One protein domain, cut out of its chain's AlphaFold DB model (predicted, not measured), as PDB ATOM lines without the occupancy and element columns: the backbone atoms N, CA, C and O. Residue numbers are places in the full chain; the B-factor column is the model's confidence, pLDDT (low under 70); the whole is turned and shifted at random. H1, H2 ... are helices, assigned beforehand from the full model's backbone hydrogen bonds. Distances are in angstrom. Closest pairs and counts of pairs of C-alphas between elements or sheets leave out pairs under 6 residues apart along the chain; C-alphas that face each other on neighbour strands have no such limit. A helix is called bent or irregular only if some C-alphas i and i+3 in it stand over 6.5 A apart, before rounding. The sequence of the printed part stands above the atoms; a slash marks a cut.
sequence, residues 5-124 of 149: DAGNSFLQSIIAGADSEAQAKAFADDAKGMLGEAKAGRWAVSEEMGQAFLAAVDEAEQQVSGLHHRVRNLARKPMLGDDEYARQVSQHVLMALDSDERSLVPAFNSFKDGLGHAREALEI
ATOM      1  N   ASP A   5     -87.133 179.054 -32.181       58.00
ATOM      2  CA  ASP A   5     -87.868 178.378 -33.263       58.00
ATOM      3  C   ASP A   5     -87.858 179.200 -34.563       58.00
ATOM      4  O   ASP A   5     -87.669 178.663 -35.651       58.00
ATOM      5  N   ALA A   6     -87.946 180.530 -34.443       59.16
ATOM      6  CA  ALA A   6     -87.943 181.447 -35.583       59.16
ATOM      7  C   ALA A   6     -86.605 181.441 -36.343       59.16
ATOM      8  O   ALA A   6     -86.588 181.397 -37.570       59.16
ATOM      9  N   GLY A   7     -85.481 181.422 -35.617       59.56
ATOM     10  CA  GLY A   7     -84.154 181.333 -36.230       59.56
ATOM     11  C   GLY A   7     -83.970 180.013 -36.976       59.56
ATOM     12  O   GLY A   7     -83.566 180.015 -38.131       59.56
ATOM     13  N   ASN A   8     -84.331 178.885 -36.358       66.94
ATOM     14  CA  ASN A   8     -84.199 177.570 -36.984       66.94
ATOM     15  C   ASN A   8     -85.148 177.379 -38.187       66.94
ATOM     16  O   ASN A   8     -84.722 176.834 -39.204       66.94
ATOM     17  N   SER A   9     -86.391 177.871 -38.110       64.50
ATOM     18  CA  SER A   9     -87.339 177.896 -39.243       64.50
ATOM     19  C   SER A   9     -86.775 178.681 -40.426       64.50
ATOM     20  O   SER A   9     -86.788 178.207 -41.562       64.50
ATOM     21  N   PHE A  10     -86.179 179.842 -40.147       64.50
ATOM     22  CA  PHE A  10     -85.530 180.668 -41.158       64.50
ATOM     23  C   PHE A  10     -84.325 179.967 -41.811       64.50
ATOM     24  O   PHE A  10     -84.167 179.995 -43.030       64.50
ATOM     25  N   LEU A  11     -83.493 179.273 -41.027       63.94
ATOM     26  CA  LEU A  11     -82.380 178.496 -41.585       63.94
ATOM     27  C   LEU A  11     -82.871 177.388 -42.519       63.94
ATOM     28  O   LEU A  11     -82.291 177.166 -43.582       63.94
ATOM     29  N   GLN A  12     -83.956 176.711 -42.142       65.81
ATOM     30  CA  GLN A  12     -84.554 175.681 -42.982       65.81
ATOM     31  C   GLN A  12     -85.167 176.257 -44.260       65.81
ATOM     32  O   GLN A  12     -85.038 175.630 -45.308       65.81
ATOM     33  N   SER A  13     -85.781 177.444 -44.212       64.19
ATOM     34  CA  SER A  13     -86.376 178.068 -45.398       64.19
ATOM     35  C   SER A  13     -85.332 178.584 -46.393       64.19
ATOM     36  O   SER A  13     -85.552 178.472 -47.598       64.19
ATOM     37  N   ILE A  14     -84.164 179.046 -45.926       60.03
ATOM     38  CA  ILE A  14     -83.023 179.339 -46.811       60.03
ATOM     39  C   ILE A  14     -82.507 178.064 -47.480       60.03
ATOM     40  O   ILE A  14     -82.332 178.041 -48.697       60.03
ATOM     41  N   ILE A  15     -82.249 177.006 -46.699       60.81
ATOM     42  CA  ILE A  15     -81.654 175.760 -47.218       60.81
ATOM     43  C   ILE A  15     -82.605 175.052 -48.186       60.81
ATOM     44  O   ILE A  15     -82.158 174.479 -49.177       60.81
ATOM     45  N   ALA A  16     -83.909 175.081 -47.905       62.22
ATOM     46  CA  ALA A  16     -84.918 174.457 -48.751       62.22
ATOM     47  C   ALA A  16     -85.130 175.192 -50.085       62.22
ATOM     48  O   ALA A  16     -85.686 174.595 -51.001       62.22
ATOM     49  N   GLY A  17     -84.693 176.451 -50.199       55.19
ATOM     50  CA  GLY A  17     -85.016 177.303 -51.336       55.19
ATOM     51  C   GLY A  17     -86.491 177.729 -51.350       55.19
ATOM     52  O   GLY A  17     -87.391 177.029 -50.881       55.19
ATOM     53  N   ALA A  18     -86.759 178.914 -51.898       62.19
ATOM     54  CA  ALA A  18     -88.121 179.383 -52.144       62.19
ATOM     55  C   ALA A  18     -88.606 178.881 -53.516       62.19
ATOM     56  O   ALA A  18     -88.747 179.655 -54.460       62.19
ATOM     57  N   ASP A  19     -88.844 177.573 -53.627       63.41
ATOM     58  CA  ASP A  19     -89.274 176.924 -54.877       63.41
ATOM     59  C   ASP A  19     -90.762 177.156 -55.200       63.41
ATOM     60  O   ASP A  19     -91.248 176.827 -56.285       63.41
ATOM     61  N   SER A  20     -91.507 177.743 -54.263       67.06
ATOM     62  CA  SER A  20     -92.910 178.106 -54.421       67.06
ATOM     63  C   SER A  20     -93.223 179.470 -53.815       67.06
ATOM     64  O   SER A  20     -92.571 179.959 -52.895       67.06
ATOM     65  N   GLU A  21     -94.292 180.073 -54.310       70.19
ATOM     66  CA  GLU A  21     -94.814 181.359 -53.852       70.19
ATOM     67  C   GLU A  21     -95.223 181.343 -52.365       70.19
ATOM     68  O   GLU A  21     -94.899 182.270 -51.621       70.19
ATOM     69  N   ALA A  22     -95.814 180.241 -51.887       73.81
ATOM     70  CA  ALA A  22     -96.110 180.061 -50.465       73.81
ATOM     71  C   ALA A  22     -94.836 180.065 -49.600       73.81
ATOM     72  O   ALA A  22     -94.828 180.652 -48.518       73.81
ATOM     73  N   GLN A  23     -93.750 179.454 -50.086       74.88
ATOM     74  CA  GLN A  23     -92.456 179.473 -49.401       74.88
ATOM     75  C   GLN A  23     -91.810 180.860 -49.447       74.88
ATOM     76  O   GLN A  23     -91.245 181.287 -48.447       74.88
ATOM     77  N   ALA A  24     -91.938 181.597 -50.555       75.44
ATOM     78  CA  ALA A  24     -91.443 182.969 -50.668       75.44
ATOM     79  C   ALA A  24     -92.112 183.918 -49.659       75.44
ATOM     80  O   ALA A  24     -91.435 184.731 -49.028       75.44
ATOM     81  N   LYS A  25     -93.433 183.792 -49.476       78.44
ATOM     82  CA  LYS A  25     -94.171 184.575 -48.477       78.44
ATOM     83  C   LYS A  25     -93.787 184.173 -47.051       78.44
ATOM     84  O   LYS A  25     -93.474 185.047 -46.251       78.44
ATOM     85  N   ALA A  26     -93.751 182.871 -46.758       80.00
ATOM     86  CA  ALA A  26     -93.333 182.368 -45.449       80.00
ATOM     87  C   ALA A  26     -91.914 182.836 -45.090       80.00
ATOM     88  O   ALA A  26     -91.685 183.329 -43.993       80.00
ATOM     89  N   PHE A  27     -90.988 182.783 -46.049       82.81
ATOM     90  CA  PHE A  27     -89.639 183.317 -45.894       82.81
ATOM     91  C   PHE A  27     -89.639 184.814 -45.556       82.81
ATOM     92  O   PHE A  27     -88.931 185.240 -44.646       82.81
ATOM     93  N   ALA A  28     -90.429 185.624 -46.267       83.44
ATOM     94  CA  ALA A  28     -90.498 187.063 -46.021       83.44
ATOM     95  C   ALA A  28     -91.061 187.397 -44.628       83.44
ATOM     96  O   ALA A  28     -90.546 188.295 -43.952       83.44
ATOM     97  N   ASP A  29     -92.087 186.664 -44.194       85.00
ATOM     98  CA  ASP A  29     -92.677 186.802 -42.862       85.00
ATOM     99  C   ASP A  29     -91.687 186.368 -41.764       85.00
ATOM    100  O   ASP A  29     -91.490 187.105 -40.791       85.00
ATOM    101  N   ASP A  30     -90.987 185.245 -41.958       82.75
ATOM    102  CA  ASP A  30     -89.945 184.752 -41.049       82.75
ATOM    103  C   ASP A  30     -88.780 185.748 -40.939       82.75
ATOM    104  O   ASP A  30     -88.361 186.102 -39.834       82.75
ATOM    105  N   ALA A  31     -88.295 186.278 -42.067       84.31
ATOM    106  CA  ALA A  31     -87.221 187.271 -42.100       84.31
ATOM    107  C   ALA A  31     -87.608 188.565 -41.368       84.31
ATOM    108  O   ALA A  31     -86.800 189.157 -40.647       84.31
ATOM    109  N   LYS A  32     -88.866 188.997 -41.504       86.44
ATOM    110  CA  LYS A  32     -89.405 190.147 -40.771       86.44
ATOM    111  C   LYS A  32     -89.490 189.873 -39.267       86.44
ATOM    112  O   LYS A  32     -89.163 190.755 -38.472       86.44
ATOM    113  N   GLY A  33     -89.910 188.671 -38.873       83.38
ATOM    114  CA  GLY A  33     -89.901 188.233 -37.475       83.38
ATOM    115  C   GLY A  33     -88.489 188.250 -36.890       83.38
ATOM    116  O   GLY A  33     -88.258 188.846 -35.839       83.38
ATOM    117  N   MET A  34     -87.529 187.696 -37.628       83.44
ATOM    118  CA  MET A  34     -86.114 187.668 -37.260       83.44
ATOM    119  C   MET A  34     -85.532 189.074 -37.086       83.44
ATOM    120  O   MET A  34     -84.828 189.334 -36.112       83.44
ATOM    121  N   LEU A  35     -85.879 190.013 -37.967       84.56
ATOM    122  CA  LEU A  35     -85.514 191.421 -37.817       84.56
ATOM    123  C   LEU A  35     -86.071 192.030 -36.524       84.56
ATOM    124  O   LEU A  35     -85.372 192.789 -35.848       84.56
ATOM    125  N   GLY A  36     -87.311 191.694 -36.163       84.88
ATOM    126  CA  GLY A  36     -87.915 192.093 -34.894       84.88
ATOM    127  C   GLY A  36     -87.140 191.567 -33.683       84.88
ATOM    128  O   GLY A  36     -86.820 192.337 -32.777       84.88
ATOM    129  N   GLU A  37     -86.780 190.283 -33.692       82.69
ATOM    130  CA  GLU A  37     -86.009 189.637 -32.621       82.69
ATOM    131  C   GLU A  37     -84.576 190.182 -32.512       82.69
ATOM    132  O   GLU A  37     -84.094 190.461 -31.409       82.69
ATOM    133  N   ALA A  38     -83.918 190.426 -33.649       84.25
ATOM    134  CA  ALA A  38     -82.600 191.055 -33.709       84.25
ATOM    135  C   ALA A  38     -82.630 192.462 -33.099       84.25
ATOM    136  O   ALA A  38     -81.814 192.791 -32.235       84.25
ATOM    137  N   LYS A  39     -83.608 193.288 -33.508       84.38
ATOM    138  CA  LYS A  39     -83.811 194.652 -32.986       84.38
ATOM    139  C   LYS A  39     -84.132 194.665 -31.497       84.38
ATOM    140  O   LYS A  39     -83.752 195.604 -30.806       84.38
ATOM    141  N   ALA A  40     -84.801 193.630 -31.000       85.94
ATOM    142  CA  ALA A  40     -85.077 193.465 -29.581       85.94
ATOM    143  C   ALA A  40     -83.860 192.993 -28.763       85.94
ATOM    144  O   ALA A  40     -83.979 192.843 -27.549       85.94
ATOM    145  N   GLY A  41     -82.711 192.734 -29.399       80.06
ATOM    146  CA  GLY A  41     -81.511 192.231 -28.727       80.06
ATOM    147  C   GLY A  41     -81.605 190.761 -28.307       80.06
ATOM    148  O   GLY A  41     -80.705 190.270 -27.634       80.06
ATOM    149  N   ARG A  42     -82.680 190.057 -28.688       78.38
ATOM    150  CA  ARG A  42     -82.939 188.658 -28.303       78.38
ATOM    151  C   ARG A  42     -82.262 187.646 -29.216       78.38
ATOM    152  O   ARG A  42     -82.223 186.460 -28.908       78.38
ATOM    153  N   TRP A  43     -81.705 188.116 -30.328       76.69
ATOM    154  CA  TRP A  43     -80.988 187.282 -31.274       76.69
ATOM    155  C   TRP A  43     -79.562 187.792 -31.488       76.69
ATOM    156  O   TRP A  43     -79.332 188.983 -31.731       76.69
ATOM    157  N   ALA A  44     -78.612 186.865 -31.380       75.19
ATOM    158  CA  ALA A  44     -77.188 187.072 -31.582       75.19
ATOM    159  C   ALA A  44     -76.623 185.878 -32.358       75.19
ATOM    160  O   ALA A  44     -76.990 184.731 -32.098       75.19
ATOM    161  N   VAL A  45     -75.737 186.149 -33.311       76.25
ATOM    162  CA  VAL A  45     -75.105 185.129 -34.156       76.25
ATOM    163  C   VAL A  45     -73.597 185.331 -34.093       76.25
ATOM    164  O   VAL A  45     -73.134 186.471 -34.129       76.25
ATOM    165  N   SER A  46     -72.841 184.234 -33.991       75.81
ATOM    166  CA  SER A  46     -71.378 184.293 -34.013       75.81
ATOM    167  C   SER A  46     -70.867 184.882 -35.328       75.81
ATOM    168  O   SER A  46     -71.540 184.825 -36.356       75.81
ATOM    169  N   GLU A  47     -69.656 185.430 -35.311       77.62
ATOM    170  CA  GLU A  47     -69.082 186.097 -36.482       77.62
ATOM    171  C   GLU A  47     -68.988 185.169 -37.706       77.62
ATOM    172  O   GLU A  47     -69.408 185.538 -38.801       77.62
ATOM    173  N   GLU A  48     -68.513 183.936 -37.502       76.00
ATOM    174  CA  GLU A  48     -68.341 182.935 -38.561       76.00
ATOM    175  C   GLU A  48     -69.681 182.529 -39.196       76.00
ATOM    176  O   GLU A  48     -69.836 182.566 -40.417       76.00
ATOM    177  N   MET A  49     -70.685 182.222 -38.367       74.06
ATOM    178  CA  MET A  49     -72.027 181.885 -38.848       74.06
ATOM    179  C   MET A  49     -72.688 183.090 -39.519       74.06
ATOM    180  O   MET A  49     -73.264 182.961 -40.595       74.06
ATOM    181  N   GLY A  50     -72.576 184.278 -38.922       79.75
ATOM    182  CA  GLY A  50     -73.150 185.504 -39.466       79.75
ATOM    183  C   GLY A  50     -72.574 185.850 -40.836       79.75
ATOM    184  O   GLY A  50     -73.310 186.296 -41.714       79.75
ATOM    185  N   GLN A  51     -71.281 185.602 -41.051       81.38
ATOM    186  CA  GLN A  51     -70.638 185.826 -42.340       81.38
ATOM    187  C   GLN A  51     -71.057 184.796 -43.394       81.38
ATOM    188  O   GLN A  51     -71.341 185.186 -44.526       81.38
ATOM    189  N   ALA A  52     -71.167 183.515 -43.029       80.25
ATOM    190  CA  ALA A  52     -71.703 182.488 -43.924       80.25
ATOM    191  C   ALA A  52     -73.150 182.801 -44.349       80.25
ATOM    192  O   ALA A  52     -73.486 182.702 -45.530       80.25
ATOM    193  N   PHE A  53     -73.991 183.252 -43.414       78.44
ATOM    194  CA  PHE A  53     -75.367 183.641 -43.724       78.44
ATOM    195  C   PHE A  53     -75.456 184.883 -44.601       78.44
ATOM    196  O   PHE A  53     -76.239 184.896 -45.547       78.44
ATOM    197  N   LEU A  54     -74.643 185.907 -44.335       86.38
ATOM    198  CA  LEU A  54     -74.603 187.093 -45.188       86.38
ATOM    199  C   LEU A  54     -74.180 186.746 -46.616       86.38
ATOM    200  O   LEU A  54     -74.803 187.238 -47.549       86.38
ATOM    201  N   ALA A  55     -73.204 185.851 -46.791       84.75
ATOM    202  CA  ALA A  55     -72.790 185.397 -48.115       84.75
ATOM    203  C   ALA A  55     -73.924 184.670 -48.864       84.75
ATOM    204  O   ALA A  55     -74.125 184.908 -50.053       84.75
ATOM    205  N   ALA A  56     -74.704 183.835 -48.173       81.94
ATOM    206  CA  ALA A  56     -75.870 183.180 -48.767       81.94
ATOM    207  C   ALA A  56     -76.967 184.190 -49.163       81.94
ATOM    208  O   ALA A  56     -77.562 184.074 -50.235       81.94
ATOM    209  N   VAL A  57     -77.214 185.211 -48.332       84.50
ATOM    210  CA  VAL A  57     -78.157 186.297 -48.650       84.50
ATOM    211  C   VAL A  57     -77.656 187.141 -49.829       84.50
ATOM    212  O   VAL A  57     -78.443 187.450 -50.721       84.50
ATOM    213  N   ASP A  58     -76.356 187.456 -49.888       86.75
ATOM    214  CA  ASP A  58     -75.723 188.141 -51.024       86.75
ATOM    215  C   ASP A  58     -75.937 187.363 -52.332       86.75
ATOM    216  O   ASP A  58     -76.312 187.943 -53.354       86.75
ATOM    217  N   GLU A  59     -75.715 186.048 -52.311       84.06
ATOM    218  CA  GLU A  59     -75.906 185.191 -53.482       84.06
ATOM    219  C   GLU A  59     -77.375 185.168 -53.925       84.06
ATOM    220  O   GLU A  59     -77.675 185.364 -55.107       84.06
ATOM    221  N   ALA A  60     -78.305 185.003 -52.982       81.94
ATOM    222  CA  ALA A  60     -79.734 185.022 -53.269       81.94
ATOM    223  C   ALA A  60     -80.183 186.371 -53.865       81.94
ATOM    224  O   ALA A  60     -80.908 186.396 -54.862       81.94
ATOM    225  N   GLU A  61     -79.712 187.501 -53.327       85.75
ATOM    226  CA  GLU A  61     -80.010 188.830 -53.872       85.75
ATOM    227  C   GLU A  61     -79.484 189.004 -55.304       85.75
ATOM    228  O   GLU A  61     -80.180 189.571 -56.153       85.75
ATOM    229  N   GLN A  62     -78.289 188.489 -55.610       85.38
ATOM    230  CA  GLN A  62     -77.738 188.527 -56.968       85.38
ATOM    231  C   GLN A  62     -78.595 187.721 -57.949       85.38
ATOM    232  O   GLN A  62     -78.907 188.206 -59.043       85.38
ATOM    233  N   GLN A  63     -79.029 186.522 -57.553       82.62
ATOM    234  CA  GLN A  63     -79.913 185.689 -58.370       82.62
ATOM    235  C   GLN A  63     -81.266 186.377 -58.614       82.62
ATOM    236  O   GLN A  63     -81.724 186.472 -59.758       82.62
ATOM    237  N   VAL A  64     -81.875 186.942 -57.567       83.44
ATOM    238  CA  VAL A  64     -83.143 187.688 -57.648       83.44
ATOM    239  C   VAL A  64     -83.010 188.925 -58.534       83.44
ATOM    240  O   VAL A  64     -83.874 189.176 -59.377       83.44
ATOM    241  N   SER A  65     -81.915 189.676 -58.413       83.12
ATOM    242  CA  SER A  65     -81.635 190.833 -59.270       83.12
ATOM    243  C   SER A  65     -81.555 190.433 -60.750       83.12
ATOM    244  O   SER A  65     -82.165 191.077 -61.610       83.12
ATOM    245  N   GLY A  66     -80.916 189.297 -61.055       83.12
ATOM    246  CA  GLY A  66     -80.891 188.727 -62.406       83.12
ATOM    247  C   GLY A  66     -82.277 188.330 -62.938       83.12
ATOM    248  O   GLY A  66     -82.557 188.469 -64.134       83.12
ATOM    249  N   LEU A  67     -83.177 187.881 -62.058       81.12
ATOM    250  CA  LEU A  67     -84.559 187.531 -62.399       81.12
ATOM    251  C   LEU A  67     -85.479 188.751 -62.536       81.12
ATOM    252  O   LEU A  67     -86.445 188.689 -63.301       81.12
ATOM    253  N   HIS A  68     -85.166 189.875 -61.887       81.81
ATOM    254  CA  HIS A  68     -86.005 191.077 -61.891       81.81
ATOM    255  C   HIS A  68     -86.344 191.558 -63.309       81.81
ATOM    256  O   HIS A  68     -87.498 191.865 -63.615       81.81
ATOM    257  N   HIS A  69     -85.363 191.564 -64.217       79.00
ATOM    258  CA  HIS A  69     -85.595 191.940 -65.614       79.00
ATOM    259  C   HIS A  69     -86.542 190.976 -66.340       79.00
ATOM    260  O   HIS A  69     -87.350 191.413 -67.161       79.00
ATOM    261  N   ARG A  70     -86.475 189.678 -66.029       80.31
ATOM    262  CA  ARG A  70     -87.341 188.653 -66.629       80.31
ATOM    263  C   ARG A  70     -88.771 188.781 -66.118       80.31
ATOM    264  O   ARG A  70     -89.687 188.828 -66.933       80.31
ATOM    265  N   VAL A  71     -88.951 188.940 -64.806       81.00
ATOM    266  CA  VAL A  71     -90.265 189.180 -64.183       81.00
ATOM    267  C   VAL A  71     -90.889 190.466 -64.721       81.00
ATOM    268  O   VAL A  71     -92.043 190.467 -65.137       81.00
ATOM    269  N   ARG A  72     -90.107 191.545 -64.839       79.38
ATOM    270  CA  ARG A  72     -90.582 192.803 -65.429       79.38
ATOM    271  C   ARG A  72     -90.990 192.654 -66.893       79.38
ATOM    272  O   ARG A  72     -91.888 193.362 -67.330       79.38
ATOM    273  N   ASN A  73     -90.332 191.788 -67.661       78.81
ATOM    274  CA  ASN A  73     -90.717 191.512 -69.044       78.81
ATOM    275  C   ASN A  73     -91.986 190.655 -69.124       78.81
ATOM    276  O   ASN A  73     -92.830 190.933 -69.967       78.81
ATOM    277  N   LEU A  74     -92.139 189.668 -68.238       76.38
ATOM    278  CA  LEU A  74     -93.347 188.844 -68.125       76.38
ATOM    279  C   LEU A  74     -94.569 189.676 -67.722       76.38
ATOM    280  O   LEU A  74     -95.647 189.481 -68.264       76.38
ATOM    281  N   ALA A  75     -94.380 190.661 -66.844       74.88
ATOM    282  CA  ALA A  75     -95.420 191.601 -66.429       74.88
ATOM    283  C   ALA A  75     -95.810 192.629 -67.516       74.88
ATOM    284  O   ALA A  75     -96.673 193.475 -67.288       74.88
ATOM    285  N   ARG A  76     -95.176 192.616 -68.701       75.94
ATOM    286  CA  ARG A  76     -95.575 193.486 -69.820       75.94
ATOM    287  C   ARG A  76     -96.700 192.846 -70.617       75.94
ATOM    288  O   ARG A  76     -96.736 191.635 -70.802       75.94
ATOM    289  N   LYS A  77     -97.577 193.691 -71.169       71.12
ATOM    290  CA  LYS A  77     -98.652 193.258 -72.067       71.12
ATOM    291  C   LYS A  77     -98.065 192.434 -73.227       71.12
ATOM    292  O   LYS A  77     -97.270 192.990 -73.991       71.12
ATOM    293  N   PRO A  78     -98.457 191.159 -73.399       68.75
ATOM    294  CA  PRO A  78     -97.987 190.367 -74.526       68.75
ATOM    295  C   PRO A  78     -98.574 190.931 -75.828       68.75
ATOM    296  O   PRO A  78     -99.767 191.251 -75.896       68.75
ATOM    297  N   MET A  79     -97.729 191.090 -76.850       69.94
ATOM    298  CA  MET A  79     -98.117 191.602 -78.170       69.94
ATOM    299  C   MET A  79     -98.724 190.466 -79.004       69.94
ATOM    300  O   MET A  79     -98.046 189.867 -79.831       69.94
ATOM    301  N   LEU A  80     -99.993 190.142 -78.746       73.94
ATOM    302  CA  LEU A  80    -100.712 189.041 -79.409       73.94
ATOM    303  C   LEU A  80    -101.503 189.485 -80.654       73.94
ATOM    304  O   LEU A  80    -102.176 188.666 -81.266       73.94
ATOM    305  N   GLY A  81    -101.405 190.761 -81.038       68.06
ATOM    306  CA  GLY A  81    -102.234 191.385 -82.073       68.06
ATOM    307  C   GLY A  81    -103.286 192.331 -81.483       68.06
ATOM    308  O   GLY A  81    -103.350 192.525 -80.268       68.06
ATOM    309  N   ASP A  82    -104.083 192.947 -82.358       73.88
ATOM    310  CA  ASP A  82    -105.101 193.946 -81.994       73.88
ATOM    311  C   ASP A  82    -106.542 193.447 -82.160       73.88
ATOM    312  O   ASP A  82    -107.473 194.234 -81.975       73.88
ATOM    313  N   ASP A  83    -106.754 192.171 -82.487       83.31
ATOM    314  CA  ASP A  83    -108.097 191.597 -82.505       83.31
ATOM    315  C   ASP A  83    -108.673 191.450 -81.084       83.31
ATOM    316  O   ASP A  83    -107.969 191.516 -80.071       83.31
ATOM    317  N   GLU A  84    -109.997 191.328 -81.000       79.94
ATOM    318  CA  GLU A  84    -110.723 191.298 -79.729       79.94
ATOM    319  C   GLU A  84    -110.277 190.130 -78.837       79.94
ATOM    320  O   GLU A  84    -110.072 190.316 -77.636       79.94
ATOM    321  N   TYR A  85    -110.032 188.964 -79.436       77.88
ATOM    322  CA  TYR A  85    -109.573 187.772 -78.733       77.88
ATOM    323  C   TYR A  85    -108.150 187.959 -78.191       77.88
ATOM    324  O   TYR A  85    -107.901 187.720 -77.008       77.88
ATOM    325  N   ALA A  86    -107.231 188.485 -79.004       77.44
ATOM    326  CA  ALA A  86    -105.869 188.813 -78.598       77.44
ATOM    327  C   ALA A  86    -105.837 189.797 -77.419       77.44
ATOM    328  O   ALA A  86    -105.090 189.592 -76.461       77.44
ATOM    329  N   ARG A  87    -106.688 190.835 -77.426       79.12
ATOM    330  CA  ARG A  87    -106.795 191.778 -76.296       79.12
ATOM    331  C   ARG A  87    -107.289 191.099 -75.022       79.12
ATOM    332  O   ARG A  87    -106.752 191.386 -73.951       79.12
ATOM    333  N   GLN A  88    -108.277 190.215 -75.140       80.06
ATOM    334  CA  GLN A  88    -108.865 189.496 -74.012       80.06
ATOM    335  C   GLN A  88    -107.850 188.535 -73.374       80.06
ATOM    336  O   GLN A  88    -107.696 188.516 -72.154       80.06
ATOM    337  N   VAL A  89    -107.081 187.817 -74.198       77.44
ATOM    338  CA  VAL A  89    -105.995 186.939 -73.739       77.44
ATOM    339  C   VAL A  89    -104.871 187.747 -73.087       77.44
ATOM    340  O   VAL A  89    -104.443 187.406 -71.985       77.44
ATOM    341  N   SER A  90    -104.424 188.854 -73.695       75.38
ATOM    342  CA  SER A  90    -103.394 189.714 -73.094       75.38
ATOM    343  C   SER A  90    -103.822 190.276 -71.734       75.38
ATOM    344  O   SER A  90    -102.996 190.353 -70.828       75.38
ATOM    345  N   GLN A  91    -105.091 190.664 -71.573       76.94
ATOM    346  CA  GLN A  91    -105.627 191.101 -70.279       76.94
ATOM    347  C   GLN A  91    -105.669 189.964 -69.259       76.94
ATOM    348  O   GLN A  91    -105.271 190.171 -68.117       76.94
ATOM    349  N   HIS A  92    -106.109 188.772 -69.664       76.00
ATOM    350  CA  HIS A  92    -106.193 187.624 -68.764       76.00
ATOM    351  C   HIS A  92    -104.812 187.195 -68.247       76.00
ATOM    352  O   HIS A  92    -104.652 186.955 -67.053       76.00
ATOM    353  N   VAL A  93    -103.796 187.181 -69.119       73.75
ATOM    354  CA  VAL A  93    -102.404 186.891 -68.740       73.75
ATOM    355  C   VAL A  93    -101.864 187.932 -67.759       73.75
ATOM    356  O   VAL A  93    -101.230 187.567 -66.777       73.75
ATOM    357  N   LEU A  94    -102.133 189.220 -67.990       75.25
ATOM    358  CA  LEU A  94    -101.693 190.276 -67.075       75.25
ATOM    359  C   LEU A  94    -102.383 190.191 -65.717       75.25
ATOM    360  O   LEU A  94    -101.713 190.333 -64.700       75.25
ATOM    361  N   MET A  95    -103.693 189.926 -65.695       72.81
ATOM    362  CA  MET A  95    -104.407 189.708 -64.440       72.81
ATOM    363  C   MET A  95    -103.797 188.527 -63.690       72.81
ATOM    364  O   MET A  95    -103.403 188.707 -62.554       72.81
ATOM    365  N   ALA A  96    -103.591 187.373 -64.325       70.56
ATOM    366  CA  ALA A  96    -103.006 186.205 -63.658       70.56
ATOM    367  C   ALA A  96    -101.588 186.433 -63.082       70.56
ATOM    368  O   ALA A  96    -101.145 185.673 -62.224       70.56
ATOM    369  N   LEU A  97    -100.860 187.453 -63.549       69.44
ATOM    370  CA  LEU A  97     -99.509 187.780 -63.082       69.44
ATOM    371  C   LEU A  97     -99.465 188.824 -61.956       69.44
ATOM    372  O   LEU A  97     -98.429 188.921 -61.290       69.44
ATOM    373  N   ASP A  98    -100.556 189.563 -61.722       68.75
ATOM    374  CA  ASP A  98    -100.613 190.702 -60.786       68.75
ATOM    375  C   ASP A  98    -101.933 190.791 -59.981       68.75
ATOM    376  O   ASP A  98    -102.202 191.788 -59.318       68.75
ATOM    377  N   SER A  99    -102.809 189.783 -60.061       62.97
ATOM    378  CA  SER A  99    -104.181 189.868 -59.532       62.97
ATOM    379  C   SER A  99    -104.302 189.747 -58.019       62.97
ATOM    380  O   SER A  99    -105.251 190.281 -57.444       62.97
ATOM    381  N   ASP A 100    -103.399 189.022 -57.370       66.06
ATOM    382  CA  ASP A 100    -103.458 188.750 -55.939       66.06
ATOM    383  C   ASP A 100    -102.055 188.612 -55.334       66.06
ATOM    384  O   ASP A 100    -101.055 188.540 -56.044       66.06
ATOM    385  N   GLU A 101    -101.968 188.556 -54.001       58.00
ATOM    386  CA  GLU A 101    -100.692 188.369 -53.287       58.00
ATOM    387  C   GLU A 101     -99.949 187.087 -53.689       58.00
ATOM    388  O   GLU A 101     -98.763 186.950 -53.388       58.00
ATOM    389  N   ARG A 102    -100.649 186.168 -54.364       61.94
ATOM    390  CA  ARG A 102    -100.132 184.898 -54.856       61.94
ATOM    391  C   ARG A 102     -99.610 184.954 -56.285       61.94
ATOM    392  O   ARG A 102     -99.007 184.018 -56.803       61.94
ATOM    393  N   SER A 103     -99.826 186.077 -56.944       75.69
ATOM    394  CA  SER A 103     -99.399 186.279 -58.308       75.69
ATOM    395  C   SER A 103     -97.877 186.469 -58.365       75.69
ATOM    396  O   SER A 103     -97.236 186.912 -57.406       75.69
ATOM    397  N   LEU A 104     -97.277 186.122 -59.509       77.12
ATOM    398  CA  LEU A 104     -95.820 186.071 -59.688       77.12
ATOM    399  C   LEU A 104     -95.113 187.362 -59.241       77.12
ATOM    400  O   LEU A 104     -94.050 187.301 -58.622       77.12
ATOM    401  N   VAL A 105     -95.677 188.527 -59.573       82.25
ATOM    402  CA  VAL A 105     -95.052 189.824 -59.284       82.25
ATOM    403  C   VAL A 105     -95.063 190.143 -57.777       82.25
ATOM    404  O   VAL A 105     -93.983 190.396 -57.232       82.25
ATOM    405  N   PRO A 106     -96.207 190.095 -57.066       82.19
ATOM    406  CA  PRO A 106     -96.250 190.237 -55.607       82.19
ATOM    407  C   PRO A 106     -95.374 189.240 -54.841       82.19
ATOM    408  O   PRO A 106     -94.670 189.645 -53.911       82.19
ATOM    409  N   ALA A 107     -95.353 187.970 -55.250       79.12
ATOM    410  CA  ALA A 107     -94.529 186.947 -54.609       79.12
ATOM    411  C   ALA A 107     -93.029 187.227 -54.780       79.12
ATOM    412  O   ALA A 107     -92.265 187.178 -53.815       79.12
ATOM    413  N   PHE A 108     -92.613 187.611 -55.993       83.62
ATOM    414  CA  PHE A 108     -91.235 188.011 -56.279       83.62
ATOM    415  C   PHE A 108     -90.805 189.226 -55.444       83.62
ATOM    416  O   PHE A 108     -89.712 189.239 -54.876       83.62
ATOM    417  N   ASN A 109     -91.662 190.246 -55.351       85.81
ATOM    418  CA  ASN A 109     -91.379 191.427 -54.537       85.81
ATOM    419  C   ASN A 109     -91.288 191.079 -53.046       85.81
ATOM    420  O   ASN A 109     -90.348 191.516 -52.390       85.81
ATOM    421  N   SER A 110     -92.198 190.242 -52.540       85.06
ATOM    422  CA  SER A 110     -92.183 189.797 -51.141       85.06
ATOM    423  C   SER A 110     -90.893 189.051 -50.802       85.06
ATOM    424  O   SER A 110     -90.274 189.329 -49.779       85.06
ATOM    425  N   PHE A 111     -90.439 188.157 -51.685       84.50
ATOM    426  CA  PHE A 111     -89.172 187.450 -51.498       84.50
ATOM    427  C   PHE A 111     -87.980 188.412 -51.422       84.50
ATOM    428  O   PHE A 111     -87.152 188.314 -50.517       84.50
ATOM    429  N   LYS A 112     -87.922 189.384 -52.342       87.62
ATOM    430  CA  LYS A 112     -86.875 190.414 -52.362       87.62
ATOM    431  C   LYS A 112     -86.863 191.238 -51.070       87.62
ATOM    432  O   LYS A 112     -85.794 191.497 -50.523       87.62
ATOM    433  N   ASP A 113     -88.032 191.629 -50.575       89.19
ATOM    434  CA  ASP A 113     -88.148 192.375 -49.320       89.19
ATOM    435  C   ASP A 113     -87.728 191.510 -48.118       89.19
ATOM    436  O   ASP A 113     -87.035 191.989 -47.218       89.19
ATOM    437  N   GLY A 114     -88.060 190.214 -48.137       87.31
ATOM    438  CA  GLY A 114     -87.588 189.231 -47.162       87.31
ATOM    439  C   GLY A 114     -86.061 189.145 -47.086       87.31
ATOM    440  O   GLY A 114     -85.506 189.171 -45.989       87.31
ATOM    441  N   LEU A 115     -85.371 189.118 -48.232       88.75
ATOM    442  CA  LEU A 115     -83.901 189.110 -48.278       88.75
ATOM    443  C   LEU A 115     -83.308 190.368 -47.627       88.75
ATOM    444  O   LEU A 115     -82.376 190.272 -46.827       88.75
ATOM    445  N   GLY A 116     -83.911 191.532 -47.888       90.62
ATOM    446  CA  GLY A 116     -83.517 192.788 -47.249       90.62
ATOM    447  C   GLY A 116     -83.673 192.752 -45.725       90.62
ATOM    448  O   GLY A 116     -82.750 193.126 -44.999       90.62
ATOM    449  N   HIS A 117     -84.807 192.249 -45.222       90.50
ATOM    450  CA  HIS A 117     -85.019 192.088 -43.780       90.50
ATOM    451  C   HIS A 117     -84.033 191.097 -43.151       90.50
ATOM    452  O   HIS A 117     -83.519 191.356 -42.062       90.50
ATOM    453  N   ALA A 118     -83.741 189.989 -43.835       86.38
ATOM    454  CA  ALA A 118     -82.785 188.993 -43.372       86.38
ATOM    455  C   ALA A 118     -81.374 189.575 -43.221       86.38
ATOM    456  O   ALA A 118     -80.738 189.382 -42.182       86.38
ATOM    457  N   ARG A 119     -80.902 190.329 -44.222       91.38
ATOM    458  CA  ARG A 119     -79.617 191.038 -44.162       91.38
ATOM    459  C   ARG A 119     -79.556 191.973 -42.959       91.38
ATOM    460  O   ARG A 119     -78.621 191.890 -42.164       91.38
ATOM    461  N   GLU A 120     -80.560 192.835 -42.803       92.25
ATOM    462  CA  GLU A 120     -80.610 193.797 -41.697       92.25
ATOM    463  C   GLU A 120     -80.604 193.079 -40.336       92.25
ATOM    464  O   GLU A 120     -79.871 193.463 -39.423       92.25
ATOM    465  N   ALA A 121     -81.371 191.995 -40.210       87.69
ATOM    466  CA  ALA A 121     -81.430 191.195 -38.996       87.69
ATOM    467  C   ALA A 121     -80.064 190.579 -38.646       87.69
ATOM    468  O   ALA A 121     -79.638 190.662 -37.495       87.69
ATOM    469  N   LEU A 122     -79.358 190.006 -39.628       86.69
ATOM    470  CA  LEU A 122     -78.030 189.408 -39.446       86.69
ATOM    471  C   LEU A 122     -76.982 190.444 -39.027       86.69
ATOM    472  O   LEU A 122     -76.174 190.187 -38.133       86.69
ATOM    473  N   GLU A 123     -77.004 191.630 -39.633       89.75
ATOM    474  CA  GLU A 123     -76.103 192.717 -39.248       89.75
ATOM    475  C   GLU A 123     -76.331 193.170 -37.804       89.75
ATOM    476  O   GLU A 123     -75.369 193.408 -37.070       89.75
ATOM    477  N   ILE A 124     -77.592 193.281 -37.379       89.50
ATOM    478  CA  ILE A 124     -77.938 193.633 -35.999       89.50
ATOM    479  C   ILE A 124     -77.521 192.509 -35.044       89.50
ATOM    480  O   ILE A 124     -76.878 192.779 -34.031       89.50
TER     481      ILE A 124
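Overview. This is residues 5 to 124 of the 149 residues of an uncharacterized protein of Amycolatopsis cihanbeyliensis (UniProt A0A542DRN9). An elongated, loose bundle of helices: the long helix H3 and the helix H5 lie side by side and run opposite ways, H2 packs along H5 as well, and H1 folds against H2 as the other half of a hairpin. H4 lies nearly in line with H5 beyond its first residues and makes the other end of the length, joined to H3 by the link of residues 75 to 83. The printed part has 120 residues with five named helices, in the order H1, H2, H3, H4, H5, and no named strand; the class is all helix. It is loose, with a radius of gyration of the C-alphas of 17.8 A, and spans 61 by 22 by 22 A.

Arrangement. H3, residues 47 to 74, touches H5, residues 104 to 124, closest at the C-alphas of Gly 50 and Leu 122, 6.2 A apart; they run opposite ways at a shallow tilt of 21 degrees. H5 is the hub, touching 3 other helices. It touches H2, residues 21 to 39, with 42 pairs of C-alphas within 8 A, the closest being Ala 28 and Gly 114 at 3.8 A; these two run the same way at a shallow tilt of 24 degrees. H1, residues 5 to 16, touches H2 in a helical hairpin, closest at the C-alphas of Phe 10 and Asp 30, 6.0 A apart, at a steep tilt of 41 degrees, opposite ways. H1 and H3 are near each other, with 6 pairs of C-alphas within 10 A, while H1 and H5 are apart. H4, residues 84 to 98, touches H5 only at the corner by their link, with residues 97 to 98 of H4 and 104 to 106 of H5; the closest C-alphas are those of Leu 97 and Leu 104, 5.3 A apart. H3 and H4 are only just apart, closest 8.0 A. Every O i to N i+4 pair is within hydrogen-bond range in H1, H2, H4 and H5; in H3 it is 22 of 24.

Along the chain. H3 starts at C-alpha 47, (-69.082, 186.097, -36.482), and measures 40.0 A from first to last C-alpha. It has a kink of 34 degrees near residue 67 and is only just irregular, with C-alphas 66 and 69 6.54 A apart. H5 measures 30.6 A and ends at C-alpha 124, (-77.938, 193.633, -35.999). H2 measures 27.1 A, H4 21.5 A and H1 16.2 A; H1 begins at C-alpha 5, (-87.868, 178.378, -33.263).

Size, cuts and confidence. The two C-alphas farthest apart, those of Ser 46 and Asp 83, are 61.3 A from each other. The printed part has no cut. The links H1 to H2 and H4 to H5 are tight, those from H2 to H3 and H3 to H4 short, and no link is long. The mean pLDDT of the printed part is 77.5; it is under 70 at residues 5 to 20, 78 to 79, 81 and 97 to 102 of this predicted model.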